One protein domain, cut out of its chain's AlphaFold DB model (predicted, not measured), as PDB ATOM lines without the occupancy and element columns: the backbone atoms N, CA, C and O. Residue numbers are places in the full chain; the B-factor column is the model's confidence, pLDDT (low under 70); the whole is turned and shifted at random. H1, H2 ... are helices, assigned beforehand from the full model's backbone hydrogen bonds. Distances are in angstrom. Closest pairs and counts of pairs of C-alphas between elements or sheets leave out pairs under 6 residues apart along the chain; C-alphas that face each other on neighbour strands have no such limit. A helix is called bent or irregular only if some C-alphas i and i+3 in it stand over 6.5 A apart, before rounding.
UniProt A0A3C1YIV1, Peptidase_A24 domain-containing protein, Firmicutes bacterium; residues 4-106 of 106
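This is residues 4 to 106 of the 106 residues of the protein "Peptidase_A24 domain-containing protein" of Firmicutes bacterium (UniProt A0A3C1YIV1). The longest helix, H4, is bent into an L: its arm H4a lies side by side with H2 and crosses H3, while its arm H4b turns off at about a right angle, past the end of H3. H1 and H2 make a helical hairpin, joined to H3 near one end of the model, and the long link from H3 loops round the opposite end before it folds back into H4a. The printed part has 103 residues with four named helices, in the order H1, H2, H3, H4, and no named strand; the class is all helix. The whole is compact, with a radius of gyration of the C-alphas of 14.1 A, and elongated, spanning 43 by 28 by 23 A.

H4, residues 81 to 104, was assigned as one helix by its hydrogen bonds but is bent: C-alphas 93 and 96 are 8.1 A apart. Its arms, H4a with residues 81 to 93 and H4b with residues 96 to 104, are about perpendicular at 86 degrees and close but not clearly touching. H4a touches H3, residues 47 to 68, opposite ways at a steep tilt of 47 degrees; the closest C-alphas, of Ala 55 and Phe 83, are 4.9 A apart. H4a touches H2, residues 30 to 43, the same way at a shallow tilt of 5 degrees; the closest C-alphas, of Asp 32 and Ala 81, are 5.6 A apart. H4b and H3 touch only at their ends, about perpendicular at 88 degrees, with the C-alphas of Val 50 and Trp 99 closest at 6.8 A. H2 and H1, residues 4 to 23, form a hairpin at a shallow tilt of 22 degrees; the C-alphas of Gly 9 and Gly 40 are closest, at 4.3 A. H1 touches H3 with residues 9 to 13 alone, the same way at a shallow tilt of 34.6 degrees, only just short of steep; the C-alphas of Gly 9 and Val 48 are closest, at 5.7 A. H2 and H3 only just touch, only at the corner by their link, with 3 pairs of C-alphas within 8 A and those of Gly 40 and Val 48 closest at 4.9 A. H1, H2 and H3 are an up and down bundle, each helix running against the one before it. H1 is apart from H4a and H4b, and H2 from H4b. In H1, H2, H3, H4a and H4b every O i to N i+4 pair is within hydrogen-bond range.

H1 begins at C-alpha 4, (33.502, 22.575, 301.627), and is 28.0 A long. H2 measures 19.8 A, and H3 31.5 A, ending at C-alpha 68, (46.139, 63.923, 301.178). H4a is 18.7 A long; H4b, 12.2 A, ends at C-alpha 104, (53.177, 32.823, 312.605).

The two C-alphas farthest apart, of Ala 4 and Gly 70, are 45.6 A apart. The link from H3 to H4, residues 69 to 80, is long; that from H1 to H2 is short and that from H2 to H3 tight. The printed part has no cut and ends at Leu 106, the chain's last residue. Mean pLDDT of the printed part is 90.8, and no printed residue is under 70.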
ATOM      1  N   ALA A   4      33.841  21.977 300.337       90.62
ATOM      2  CA  ALA A   4      33.502  22.575 301.627       90.62
ATOM      3  C   ALA A   4      34.211  23.924 301.853       90.62
ATOM      4  O   ALA A   4      33.591  24.872 302.328       90.62
ATOM      5  N   ALA A   5      35.483  24.045 301.456       90.56
ATOM      6  CA  ALA A   5      36.223  25.299 301.576       90.56
ATOM      7  C   ALA A   5      35.689  26.370 300.618       90.56
ATOM      8  O   ALA A   5      35.636  27.536 300.996       90.56
ATOM      9  N   ALA A   6      35.259  25.981 299.415       91.19
ATOM     10  CA  ALA A   6      34.616  26.889 298.466       91.19
ATOM     11  C   ALA A   6      33.270  27.404 299.009       91.19
ATOM     12  O   ALA A   6      33.019  28.608 299.000       91.19
ATOM     13  N   GLY A   7      32.436  26.514 299.559       93.00
ATOM     14  CA  GLY A   7      31.166  26.890 300.189       93.00
ATOM     15  C   GLY A   7      31.353  27.840 301.376       93.00
ATOM     16  O   GLY A   7      30.693  28.875 301.449       93.00
ATOM     17  N   LEU A   8      32.302  27.538 302.267       93.81
ATOM     18  CA  LEU A   8      32.651  28.416 303.388       93.81
ATOM     19  C   LEU A   8      33.213  29.757 302.912       93.81
ATOM     20  O   LEU A   8      32.867  30.792 303.470       93.81
ATOM     21  N   GLY A   9      34.038  29.754 301.864       93.38
ATOM     22  CA  GLY A   9      34.572  30.968 301.260       93.38
ATOM     23  C   GLY A   9      33.477  31.869 300.685       93.38
ATOM     24  O   GLY A   9      33.477  33.069 300.948       93.38
ATOM     25  N   LEU A  10      32.501  31.297 299.974       94.50
ATOM     26  CA  LEU A  10      31.337  32.030 299.468       94.50
ATOM     27  C   LEU A  10      30.520  32.637 300.610       94.50
ATOM     28  O   LEU A  10      30.212  33.827 300.574       94.50
ATOM     29  N   LEU A  11      30.180  31.831 301.622       95.19
ATOM     30  CA  LEU A  11      29.363  32.280 302.752       95.19
ATOM     31  C   LEU A  11      30.077  33.361 303.565       95.19
ATOM     32  O   LEU A  11      29.463  34.369 303.906       95.19
ATOM     33  N   ALA A  12      31.372  33.186 303.828       94.12
ATOM     34  CA  ALA A  12      32.178  34.171 304.533       94.12
ATOM     35  C   ALA A  12      32.312  35.468 303.725       94.12
ATOM     36  O   ALA A  12      32.067  36.543 304.262       94.12
ATOM     37  N   GLY A  13      32.642  35.383 302.431       92.75
ATOM     38  CA  GLY A  13      32.802  36.552 301.565       92.75
ATOM     39  C   GLY A  13      31.504  37.346 301.399       92.75
ATOM     40  O   GLY A  13      31.478  38.552 301.649       92.75
ATOM     41  N   ALA A  14      30.413  36.666 301.037       93.38
ATOM     42  CA  ALA A  14      29.099  37.286 300.884       93.38
ATOM     43  C   ALA A  14      28.561  37.809 302.221       93.38
ATOM     44  O   ALA A  14      28.116  38.952 302.300       93.38
ATOM     45  N   GLY A  15      28.621  36.990 303.275       93.81
ATOM     46  CA  GLY A  15      28.102  37.320 304.599       93.81
ATOM     47  C   GLY A  15      28.807  38.521 305.217       93.81
ATOM     48  O   GLY A  15      28.144  39.434 305.706       93.81
ATOM     49  N   LEU A  16      30.138  38.577 305.123       93.19
ATOM     50  CA  LEU A  16      30.923  39.700 305.628       93.19
ATOM     51  C   LEU A  16      30.563  41.007 304.909       93.19
ATOM     52  O   LEU A  16      30.312  42.023 305.555       93.19
ATOM     53  N   PHE A  17      30.478  40.986 303.577       92.38
ATOM     54  CA  PHE A  17      30.147  42.180 302.797       92.38
ATOM     55  C   PHE A  17      28.684  42.605 302.945       92.38
ATOM     56  O   PHE A  17      28.410  43.803 302.973       92.38
ATOM     57  N   LEU A  18      27.754  41.658 303.096       92.56
ATOM     58  CA  LEU A  18      26.357  41.947 303.434       92.56
ATOM     59  C   LEU A  18      26.242  42.618 304.803       92.56
ATOM     60  O   LEU A  18      25.522  43.606 304.941       92.56
ATOM     61  N   LEU A  19      26.983  42.124 305.796       92.62
ATOM     62  CA  LEU A  19      27.012  42.706 307.135       92.62
ATOM     63  C   LEU A  19      27.541  44.144 307.089       92.62
ATOM     64  O   LEU A  19      26.908  45.050 307.631       92.62
ATOM     65  N   ILE A  20      28.642  44.388 306.373       90.25
ATOM     66  CA  ILE A  20      29.183  45.743 306.201       90.25
ATOM     67  C   ILE A  20      28.202  46.633 305.421       90.25
ATOM     68  O   ILE A  20      28.015  47.794 305.782       90.25
ATOM     69  N   ALA A  21      27.535  46.123 304.383       89.88
ATOM     70  CA  ALA A  21      26.534  46.883 303.632       89.88
ATOM     71  C   ALA A  21      25.348  47.312 304.516       89.88
ATOM     72  O   ALA A  21      24.907  48.461 304.435       89.88
ATOM     73  N   GLY A  22      24.886  46.429 305.410       88.75
ATOM     74  CA  GLY A  22      23.841  46.733 306.389       88.75
ATOM     75  C   GLY A  22      24.279  47.769 307.428       88.75
ATOM     76  O   GLY A  22      23.567  48.746 307.664       88.75
ATOM     77  N   LEU A  23      25.475  47.612 308.003       90.00
ATOM     78  CA  LEU A  23      26.013  48.545 309.004       90.00
ATOM     79  C   LEU A  23      26.356  49.922 308.419       90.00
ATOM     80  O   LEU A  23      26.183  50.940 309.086       90.00
ATOM     81  N   SER A  24      26.812  49.966 307.167       84.31
ATOM     82  CA  SER A  24      27.178  51.207 306.475       84.31
ATOM     83  C   SER A  24      25.983  51.980 305.906       84.31
ATOM     84  O   SER A  24      26.189  53.028 305.298       84.31
ATOM     85  N   LYS A  25      24.744  51.491 306.087       80.81
ATOM     86  CA  LYS A  25      23.506  52.112 305.574       80.81
ATOM     87  C   LYS A  25      23.573  52.441 304.073       80.81
ATOM     88  O   LYS A  25      23.123  53.501 303.647       80.81
ATOM     89  N   GLY A  26      24.145  51.537 303.276       73.38
ATOM     90  CA  GLY A  26      24.303  51.716 301.826       73.38
ATOM     91  C   GLY A  26      25.662  52.262 301.379       73.38
ATOM     92  O   GLY A  26      25.821  52.602 300.210       73.38
ATOM     93  N   GLY A  27      26.657  52.320 302.271       76.25
ATOM     94  CA  GLY A  27      28.026  52.717 301.923       76.25
ATOM     95  C   GLY A  27      28.781  51.711 301.042       76.25
ATOM     96  O   GLY A  27      29.779  52.084 300.432       76.25
ATOM     97  N   MET A  28      28.313  50.461 300.945       84.75
ATOM     98  CA  MET A  28      28.904  49.425 300.090       84.75
ATOM     99  C   MET A  28      27.961  49.028 298.951       84.75
ATOM    100  O   MET A  28      26.791  48.717 299.179       84.75
ATOM    101  N   GLY A  29      28.478  49.007 297.720       86.94
ATOM    102  CA  GLY A  29      27.700  48.664 296.534       86.94
ATOM    103  C   GLY A  29      27.362  47.175 296.469       86.94
ATOM    104  O   GLY A  29      28.215  46.320 296.690       86.94
ATOM    105  N   GLY A  30      26.131  46.837 296.071       88.25
ATOM    106  CA  GLY A  30      25.708  45.438 295.899       88.25
ATOM    107  C   GLY A  30      26.541  44.650 294.874       88.25
ATOM    108  O   GLY A  30      26.607  43.422 294.942       88.25
ATOM    109  N   GLY A  31      27.207  45.348 293.947       91.25
ATOM    110  CA  GLY A  31      28.182  44.756 293.030       91.25
ATOM    111  C   GLY A  31      29.404  44.183 293.752       91.25
ATOM    112  O   GLY A  31      29.786  43.049 293.472       91.25
ATOM    113  N   ASP A  32      29.955  44.906 294.733       92.88
ATOM    114  CA  ASP A  32      31.128  44.473 295.506       92.88
ATOM    115  C   ASP A  32      30.810  43.228 296.346       92.88
ATOM    116  O   ASP A  32      31.629  42.318 296.453       92.88
ATOM    117  N   ILE A  33      29.581  43.138 296.867       93.75
ATOM    118  CA  ILE A  33      29.085  41.970 297.614       93.75
ATOM    119  C   ILE A  33      29.071  40.723 296.724       93.75
ATOM    120  O   ILE A  33      29.575  39.668 297.108       93.75
ATOM    121  N   LYS A  34      28.502  40.837 295.516       95.00
ATOM    122  CA  LYS A  34      28.445  39.726 294.555       95.00
ATOM    123  C   LYS A  34      29.835  39.335 294.074       95.00
ATOM    124  O   LYS A  34      30.123  38.146 293.970       95.00
ATOM    125  N   LEU A  35      30.694  40.320 293.813       95.31
ATOM    126  CA  LEU A  35      32.079  40.073 293.442       95.31
ATOM    127  C   LEU A  35      32.779  39.287 294.552       95.31
ATOM    128  O   LEU A  35      33.319  38.222 294.279       95.31
ATOM    129  N   MET A  36      32.685  39.731 295.805       95.62
ATOM    130  CA  MET A  36      33.315  39.030 296.920       95.62
ATOM    131  C   MET A  36      32.743  37.627 297.152       95.62
ATOM    132  O   MET A  36      33.489  36.722 297.510       95.62
ATOM    133  N   ALA A  37      31.452  37.402 296.904       95.31
ATOM    134  CA  ALA A  37      30.866  36.062 296.955       95.31
ATOM    135  C   ALA A  37      31.525  35.112 295.939       95.31
ATOM    136  O   ALA A  37      31.895  33.991 296.286       95.31
ATOM    137  N   VAL A  38      31.715  35.572 294.697       96.44
ATOM    138  CA  VAL A  38      32.369  34.789 293.637       96.44
ATOM    139  C   VAL A  38      33.856  34.599 293.933       96.44
ATOM    140  O   VAL A  38      34.359  33.487 293.807       96.44
ATOM    141  N   LEU A  39      34.553  35.648 294.375       95.44
ATOM    142  CA  LEU A  39      35.968  35.565 294.753       95.44
ATOM    143  C   LEU A  39      36.180  34.668 295.979       95.44
ATOM    144  O   LEU A  39      37.164  33.944 296.052       95.44
ATOM    145  N   GLY A  40      35.249  34.674 296.932       93.69
ATOM    146  CA  GLY A  40      35.253  33.777 298.082       93.69
ATOM    147  C   GLY A  40      34.998  32.328 297.684       93.69
ATOM    148  O   GLY A  40      35.666  31.434 298.196       93.69
ATOM    149  N   LEU A  41      34.096  32.087 296.728       95.19
ATOM    150  CA  LEU A  41      33.863  30.755 296.169       95.19
ATOM    151  C   LEU A  41      35.121  30.194 295.494       95.19
ATOM    152  O   LEU A  41      35.416  29.010 295.641       95.19
ATOM    153  N   THR A  42      35.858  31.032 294.762       93.62
ATOM    154  CA  THR A  42      37.050  30.614 294.013       93.62
ATOM    155  C   THR A  42      38.312  30.551 294.870       93.62
ATOM    156  O   THR A  42      39.109  29.637 294.689       93.62
ATOM    157  N   ALA A  43      38.511  31.482 295.807       92.25
ATOM    158  CA  ALA A  43      39.637  31.450 296.743       92.25
ATOM    159  C   ALA A  43      39.458  30.360 297.809       92.25
ATOM    160  O   ALA A  43      40.420  29.707 298.214       92.25
ATOM    161  N   GLY A  44      38.220  30.168 298.265       92.94
ATOM    162  CA  GLY A  44      37.882  29.300 299.381       92.94
ATOM    163  C   GLY A  44      38.345  29.835 300.739       92.94
ATOM    164  O   GLY A  44      39.019  30.861 300.874       92.94
ATOM    165  N   TRP A  45      37.961  29.118 301.788       91.75
ATOM    166  CA  TRP A  45      38.442  29.353 303.144       91.75
ATOM    167  C   TRP A  45      39.860  28.785 303.349       91.75
ATOM    168  O   TRP A  45      40.120  27.671 302.888       91.75
ATOM    169  N   PRO A  46      40.769  29.471 304.074       91.00
ATOM    170  CA  PRO A  46      40.636  30.794 304.704       91.00
ATOM    171  C   PRO A  46      41.059  31.967 303.801       91.00
ATOM    172  O   PRO A  46      40.998  33.120 304.223       91.00
ATOM    173  N   LEU A  47      41.483  31.702 302.561       91.94
ATOM    174  CA  LEU A  47      42.064  32.705 301.659       91.94
ATOM    175  C   LEU A  47      41.131  33.880 301.349       91.94
ATOM    176  O   LEU A  47      41.611  34.988 301.129       91.94
ATOM    177  N   VAL A  48      39.811  33.687 301.412       94.25
ATOM    178  CA  VAL A  48      38.827  34.781 301.334       94.25
ATOM    179  C   VAL A  48      39.104  35.913 302.340       94.25
ATOM    180  O   VAL A  48      38.896  37.082 302.023       94.25
ATOM    181  N   LEU A  49      39.633  35.600 303.529       92.94
ATOM    182  CA  LEU A  49      40.009  36.606 304.525       92.94
ATOM    183  C   LEU A  49      41.248  37.397 304.096       92.94
ATOM    184  O   LEU A  49      41.310  38.602 304.317       92.94
ATOM    185  N   VAL A  50      42.207  36.742 303.440       93.25
ATOM    186  CA  VAL A  50      43.400  37.407 302.894       93.25
ATOM    187  C   VAL A  50      42.995  38.384 301.790       93.25
ATOM    188  O   VAL A  50      43.426  39.535 301.809       93.25
ATOM    189  N   VAL A  51      42.092  37.966 300.891       95.25
ATOM    190  CA  VAL A  51      41.529  38.831 299.838       95.25
ATOM    191  C   VAL A  51      40.848  40.057 300.446       95.25
ATOM    192  O   VAL A  51      41.090  41.177 300.003       95.25
ATOM    193  N   PHE A  52      40.022  39.854 301.477       94.62
ATOM    194  CA  PHE A  52      39.347  40.933 302.195       94.62
ATOM    195  C   PHE A  52      40.338  41.933 302.801       94.62
ATOM    196  O   PHE A  52      40.236  43.134 302.549       94.62
ATOM    197  N   LEU A  53      41.305  41.440 303.580       93.62
ATOM    198  CA  LEU A  53      42.274  42.273 304.289       93.62
ATOM    199  C   LEU A  53      43.145  43.075 303.320       93.62
ATOM    200  O   LEU A  53      43.316  44.281 303.504       93.62
ATOM    201  N   LEU A  54      43.645  42.436 302.259       94.56
ATOM    202  CA  LEU A  54      44.421  43.117 301.225       94.56
ATOM    203  C   LEU A  54      43.596  44.184 300.500       94.56
ATOM    204  O   LEU A  54      44.112  45.272 300.251       94.56
ATOM    205  N   ALA A  55      42.314  43.924 300.217       95.62
ATOM    206  CA  ALA A  55      41.463  44.889 299.520       95.62
ATOM    207  C   ALA A  55      41.237  46.135 300.373       95.62
ATOM    208  O   ALA A  55      41.336  47.256 299.871       95.62
ATOM    209  N   PHE A  56      41.002  45.944 301.673       93.69
ATOM    210  CA  PHE A  56      40.899  47.041 302.628       93.69
ATOM    211  C   PHE A  56      42.207  47.813 302.758       93.69
ATOM    212  O   PHE A  56      42.178  49.039 302.736       93.69
ATOM    213  N   LEU A  57      43.347  47.125 302.842       95.38
ATOM    214  CA  LEU A  57      44.651  47.772 302.950       95.38
ATOM    215  C   LEU A  57      44.965  48.614 301.705       95.38
ATOM    216  O   LEU A  57      45.299  49.791 301.824       95.38
ATOM    217  N   LEU A  58      44.802  48.041 300.511       95.75
ATOM    218  CA  LEU A  58      45.028  48.739 299.245       95.75
ATOM    219  C   LEU A  58      44.056  49.912 299.070       95.75
ATOM    220  O   LEU A  58      44.476  51.016 298.719       95.75
ATOM    221  N   GLY A  59      42.773  49.697 299.373       94.19
ATOM    222  CA  GLY A  59      41.755  50.742 299.339       94.19
ATOM    223  C   GLY A  59      42.044  51.874 300.327       94.19
ATOM    224  O   GLY A  59      41.890  53.042 299.976       94.19
ATOM    225  N   ALA A  60      42.522  51.556 301.532       93.69
ATOM    226  CA  ALA A  60      42.896  52.539 302.542       93.69
ATOM    227  C   ALA A  60      44.128  53.351 302.127       93.69
ATOM    228  O   ALA A  60      44.102  54.573 302.238       93.69
ATOM    229  N   VAL A  61      45.177  52.707 301.602       95.56
ATOM    230  CA  VAL A  61      46.387  53.395 301.118       95.56
ATOM    231  C   VAL A  61      46.040  54.361 299.987       95.56
ATOM    232  O   VAL A  61      46.402  55.537 300.041       95.56
ATOM    233  N   VAL A  62      45.285  53.902 298.983       94.44
ATOM    234  CA  VAL A  62      44.890  54.745 297.846       94.44
ATOM    235  C   VAL A  62      43.900  55.828 298.274       94.44
ATOM    236  O   VAL A  62      44.041  56.983 297.875       94.44
ATOM    237  N   GLY A  63      42.925  55.495 299.122       93.06
ATOM    238  CA  GLY A  63      41.968  56.454 299.669       93.06
ATOM    239  C   GLY A  63      42.653  57.561 300.469       93.06
ATOM    240  O   GLY A  63      42.369  58.740 300.255       93.06
ATOM    241  N   LEU A  64      43.606  57.202 301.332       93.94
ATOM    242  CA  LEU A  64      44.398  58.153 302.107       93.94
ATOM    243  C   LEU A  64      45.252  59.038 301.196       93.94
ATOM    244  O   LEU A  64      45.263  60.253 301.368       93.94
ATOM    245  N   PHE A  65      45.906  58.463 300.187       94.81
ATOM    246  CA  PHE A  65      46.678  59.229 299.209       94.81
ATOM    247  C   PHE A  65      45.812  60.245 298.442       94.81
ATOM    248  O   PHE A  65      46.203  61.402 298.266       94.81
ATOM    249  N   LEU A  66      44.605  59.855 298.021       93.06
ATOM    250  CA  LEU A  66      43.671  60.749 297.327       93.06
ATOM    251  C   LEU A  66      43.148  61.878 298.227       93.06
ATOM    252  O   LEU A  66      42.978  63.002 297.752       93.06
ATOM    253  N   LEU A  67      42.937  61.593 299.515       93.19
ATOM    254  CA  LEU A  67      42.579  62.590 300.526       93.19
ATOM    255  C   LEU A  67      43.722  63.581 300.777       93.19
ATOM    256  O   LEU A  67      43.489  64.786 300.802       93.19
ATOM    257  N   LEU A  68      44.957  63.089 300.927       94.25
ATOM    258  CA  LEU A  68      46.139  63.923 301.178       94.25
ATOM    259  C   LEU A  68      46.488  64.820 299.987       94.25
ATOM    260  O   LEU A  68      46.918  65.953 300.172       94.25
ATOM    261  N   THR A  69      46.277  64.333 298.764       95.06
ATOM    262  CA  THR A  69      46.502  65.117 297.536       95.06
ATOM    263  C   THR A  69      45.355  66.076 297.208       95.06
ATOM    264  O   THR A  69      45.431  66.787 296.208       95.06
ATOM    265  N   GLY A  70      44.280  66.093 298.008       90.56
ATOM    266  CA  GLY A  70      43.108  66.943 297.790       90.56
ATOM    267  C   GLY A  70      42.277  66.575 296.554       90.56
ATOM    268  O   GLY A  70      41.357  67.305 296.201       90.56
ATOM    269  N   LYS A  71      42.577  65.448 295.891       89.50
ATOM    270  CA  LYS A  71      41.869  64.993 294.682       89.50
ATOM    271  C   LYS A  71      40.490  64.406 294.984       89.50
ATOM    272  O   LYS A  71      39.650  64.360 294.091       89.50
ATOM    273  N   LYS A  72      40.274  63.929 296.212       89.38
ATOM    274  CA  LYS A  72      38.970  63.501 296.727       89.38
ATOM    275  C   LYS A  72      38.752  64.009 298.141       89.38
ATOM    276  O   LYS A  72      39.678  64.129 298.938       89.38
ATOM    277  N   THR A  73      37.491  64.225 298.466       87.88
ATOM    278  CA  THR A  73      36.999  64.487 299.812       87.88
ATOM    279  C   THR A  73      36.482  63.204 300.458       87.88
ATOM    280  O   THR A  73      36.218  62.203 299.794       87.88
ATOM    281  N   ARG A  74      36.269  63.228 301.778       82.19
ATOM    282  CA  ARG A  74      35.729  62.076 302.531       82.19
ATOM    283  C   ARG A  74      34.321  61.646 302.100       82.19
ATOM    284  O   ARG A  74      33.869  60.587 302.514       82.19
ATOM    285  N   ARG A  75      33.614  62.486 301.337       82.31
ATOM    286  CA  ARG A  75      32.262  62.208 300.836       82.31
ATOM    287  C   ARG A  75      32.271  61.556 299.457       82.31
ATOM    288  O   ARG A  75      31.234  61.051 299.039       82.31
ATOM    289  N   ASP A  76      33.411  61.558 298.771       85.38
ATOM    290  CA  ASP A  76      33.493  61.008 297.427       85.38
ATOM    291  C   ASP A  76      33.560  59.481 297.486       85.38
ATOM    292  O   ASP A  76      34.462  58.930 298.129       85.38
ATOM    293  N   PRO A  77      32.653  58.771 296.796       82.06
ATOM    294  CA  PRO A  77      32.657  57.320 296.802       82.06
ATOM    295  C   PRO A  77      33.950  56.798 296.171       82.06
ATOM    296  O   PRO A  77      34.404  57.272 295.121       82.06
ATOM    297  N   LEU A  78      34.566  55.812 296.816       86.12
ATOM    298  CA  LEU A  78      35.719  55.092 296.292       86.12
ATOM    299  C   LEU A  78      35.237  53.727 295.779       86.12
ATOM    300  O   LEU A  78      34.717  52.951 296.578       86.12
ATOM    301  N   PRO A  79      35.377  53.415 294.476       88.56
ATOM    302  CA  PRO A  79      34.969  52.112 293.963       88.56
ATOM    303  C   PRO A  79      35.853  51.022 294.579       88.56
ATOM    304  O   PRO A  79      37.076  51.093 294.466       88.56
ATOM    305  N   PHE A  80      35.244  50.030 295.233       90.62
ATOM    306  CA  PHE A  80      35.982  48.999 295.969       90.62
ATOM    307  C   PHE A  80      36.366  47.794 295.093       90.62
ATOM    308  O   PHE A  80      37.421  47.192 295.296       90.62
ATOM    309  N   ALA A  81      35.569  47.502 294.059       92.62
ATOM    310  CA  ALA A  81      35.806  46.419 293.102       92.62
ATOM    311  C   ALA A  81      37.246  46.317 292.547       92.62
ATOM    312  O   ALA A  81      37.782  45.208 292.553       92.62
ATOM    313  N   PRO A  82      37.932  47.402 292.120       94.50
ATOM    314  CA  PRO A  82      39.304  47.295 291.611       94.50
ATOM    315  C   PRO A  82      40.291  46.757 292.655       94.50
ATOM    316  O   PRO A  82      41.166  45.954 292.329       94.50
ATOM    317  N   PHE A  83      40.133  47.156 293.921       95.88
ATOM    318  CA  PHE A  83      40.985  46.688 295.015       95.88
ATOM    319  C   PHE A  83      40.684  45.234 295.375       95.88
ATOM    320  O   PHE A  83      41.614  44.471 295.622       95.88
ATOM    321  N   LEU A  84      39.412  44.829 295.338       95.38
ATOM    322  CA  LEU A  84      38.987  43.431 295.472       95.38
ATOM    323  C   LEU A  84      39.631  42.535 294.410       95.38
ATOM    324  O   LEU A  84      40.241  41.521 294.746       95.38
ATOM    325  N   SER A  85      39.542  42.927 293.138       95.94
ATOM    326  CA  SER A  85      40.130  42.171 292.030       95.94
ATOM    327  C   SER A  85      41.648  42.063 292.154       95.94
ATOM    328  O   SER A  85      42.196  40.972 292.004       95.94
ATOM    329  N   LEU A  86      42.333  43.165 292.480       96.31
ATOM    330  CA  LEU A  86      43.785  43.158 292.653       96.31
ATOM    331  C   LEU A  86      44.209  42.278 293.835       96.31
ATOM    332  O   LEU A  86      45.142  41.487 293.724       96.31
ATOM    333  N   SER A  87      43.481  42.364 294.944       95.81
ATOM    334  CA  SER A  87      43.741  41.561 296.141       95.81
ATOM    335  C   SER A  87      43.532  40.082 295.894       95.81
ATOM    336  O   SER A  87      44.303  39.266 296.391       95.81
ATOM    337  N   PHE A  88      42.523  39.723 295.102       95.75
ATOM    338  CA  PHE A  88      42.315  38.346 294.678       95.75
ATOM    339  C   PHE A  88      43.486  37.822 293.855       95.75
ATOM    340  O   PHE A  88      43.996  36.759 294.180       95.75
ATOM    341  N   ILE A  89      43.967  38.581 292.865       95.19
ATOM    342  CA  ILE A  89      45.142  38.193 292.067       95.19
ATOM    343  C   ILE A  89      46.375  38.006 292.963       95.19
ATOM    344  O   ILE A  89      47.101  37.026 292.834       95.19
ATOM    345  N   ILE A  90      46.605  38.914 293.913       94.19
ATOM    346  CA  ILE A  90      47.724  38.786 294.857       94.19
ATOM    347  C   ILE A  90      47.538  37.549 295.750       94.19
ATOM    348  O   ILE A  90      48.487  36.809 296.001       94.19
ATOM    349  N   SER A  91      46.314  37.288 296.206       92.12
ATOM    350  CA  SER A  91      46.009  36.174 297.108       92.12
ATOM    351  C   SER A  91      46.047  34.817 296.407       92.12
ATOM    352  O   SER A  91      46.385  33.820 297.034       92.12
ATOM    353  N   THR A  92      45.736  34.737 295.115       89.19
ATOM    354  CA  THR A  92      45.871  33.482 294.365       89.19
ATOM    355  C   THR A  92      47.332  33.123 294.115       89.19
ATOM    356  O   THR A  92      47.660  31.940 294.080       89.19
ATOM    357  N   LEU A  93      48.210  34.120 293.990       91.50
ATOM    358  CA  LEU A  93      49.641  33.914 293.757       91.50
ATOM    359  C   LEU A  93      50.440  33.706 295.056       91.50
ATOM    360  O   LEU A  93      51.315  32.844 295.097       91.50
ATOM    361  N   TRP A  94      50.134  34.462 296.116       90.94
ATOM    362  CA  TRP A  94      50.913  34.487 297.368       90.94
ATOM    363  C   TRP A  94      50.078  34.304 298.640       90.94
ATOM    364  O   TRP A  94      50.596  34.420 299.751       90.94
ATOM    365  N   GLY A  95      48.777  34.039 298.527       80.94
ATOM    366  CA  GLY A  95      47.875  34.041 299.681       80.94
ATOM    367  C   GLY A  95      48.185  32.968 300.719       80.94
ATOM    368  O   GLY A  95      47.980  33.208 301.904       80.94
ATOM    369  N   LEU A  96      48.724  31.815 300.310       82.81
ATOM    370  CA  LEU A  96      49.155  30.768 301.243       82.81
ATOM    371  C   LEU A  96      50.327  31.238 302.111       82.81
ATOM    372  O   LEU A  96      50.282  31.078 303.328       82.81
ATOM    373  N   GLN A  97      51.335  31.863 301.503       85.38
ATOM    374  CA  GLN A  97      52.480  32.428 302.212       85.38
ATOM    375  C   GLN A  97      52.042  33.572 303.126       85.38
ATOM    376  O   GLN A  97      52.468  33.627 304.273       85.38
ATOM    377  N   LEU A  98      51.148  34.447 302.654       79.81
ATOM    378  CA  LEU A  98      50.593  35.539 303.458       79.81
ATOM    379  C   LEU A  98      49.805  35.023 304.668       79.81
ATOM    380  O   LEU A  98      49.963  35.545 305.767       79.81
ATOM    381  N   TRP A  99      48.986  33.986 304.485       82.25
ATOM    382  CA  TRP A  99      48.233  33.361 305.572       82.25
ATOM    383  C   TRP A  99      49.151  32.695 306.598       82.25
ATOM    384  O   TRP A  99      48.959  32.862 307.799       82.25
ATOM    385  N   GLN A 100      50.172  31.967 306.141       85.88
ATOM    386  CA  GLN A 100      51.170  31.360 307.023       85.88
ATOM    387  C   GLN A 100      51.959  32.414 307.797       85.88
ATOM    388  O   GLN A 100      52.168  32.251 308.993       85.88
ATOM    389  N   TRP A 101      52.353  33.501 307.130       85.31
ATOM    390  CA  TRP A 101      53.014  34.631 307.770       85.31
ATOM    391  C   TRP A 101      52.110  35.212 308.861       85.31
ATOM    392  O   TRP A 101      52.529  35.285 310.006       85.31
ATOM    393  N   TYR A 102      50.840  35.496 308.554       82.06
ATOM    394  CA  TYR A 102      49.865  35.985 309.534       82.06
ATOM    395  C   TYR A 102      49.710  35.055 310.747       82.06
ATOM    396  O   TYR A 102      49.762  35.522 311.881       82.06
ATOM    397  N   MET A 103      49.575  33.746 310.519       84.50
ATOM    398  CA  MET A 103      49.451  32.744 311.585       84.50
ATOM    399  C   MET A 103      50.729  32.561 312.413       84.50
ATOM    400  O   MET A 103      50.648  32.023 313.506       84.50
ATOM    401  N   LEU A 104      51.899  32.953 311.901       88.94
ATOM    402  CA  LEU A 104      53.177  32.823 312.605       88.94
ATOM    403  C   LEU A 104      53.435  33.971 313.592       88.94
ATOM    404  O   LEU A 104      54.154  33.777 314.567       88.94
ATOM    405  N   TYR A 105      52.872  35.158 313.349       81.94
ATOM    406  CA  TYR A 105      52.957  36.295 314.282       81.94
ATOM    407  C   TYR A 105      51.843  36.309 315.340       81.94
ATOM    408  O   TYR A 105      51.826  37.215 316.175       81.94
ATOM    409  N   LEU A 106      50.918  35.348 315.290       75.81
ATOM    410  CA  LEU A 106      49.788  35.175 316.208       75.81
ATOM    411  C   LEU A 106      50.070  34.042 317.195       75.81
ATOM    412  O   LEU A 106      49.736  34.227 318.385       75.81
TER     413      LEU A 106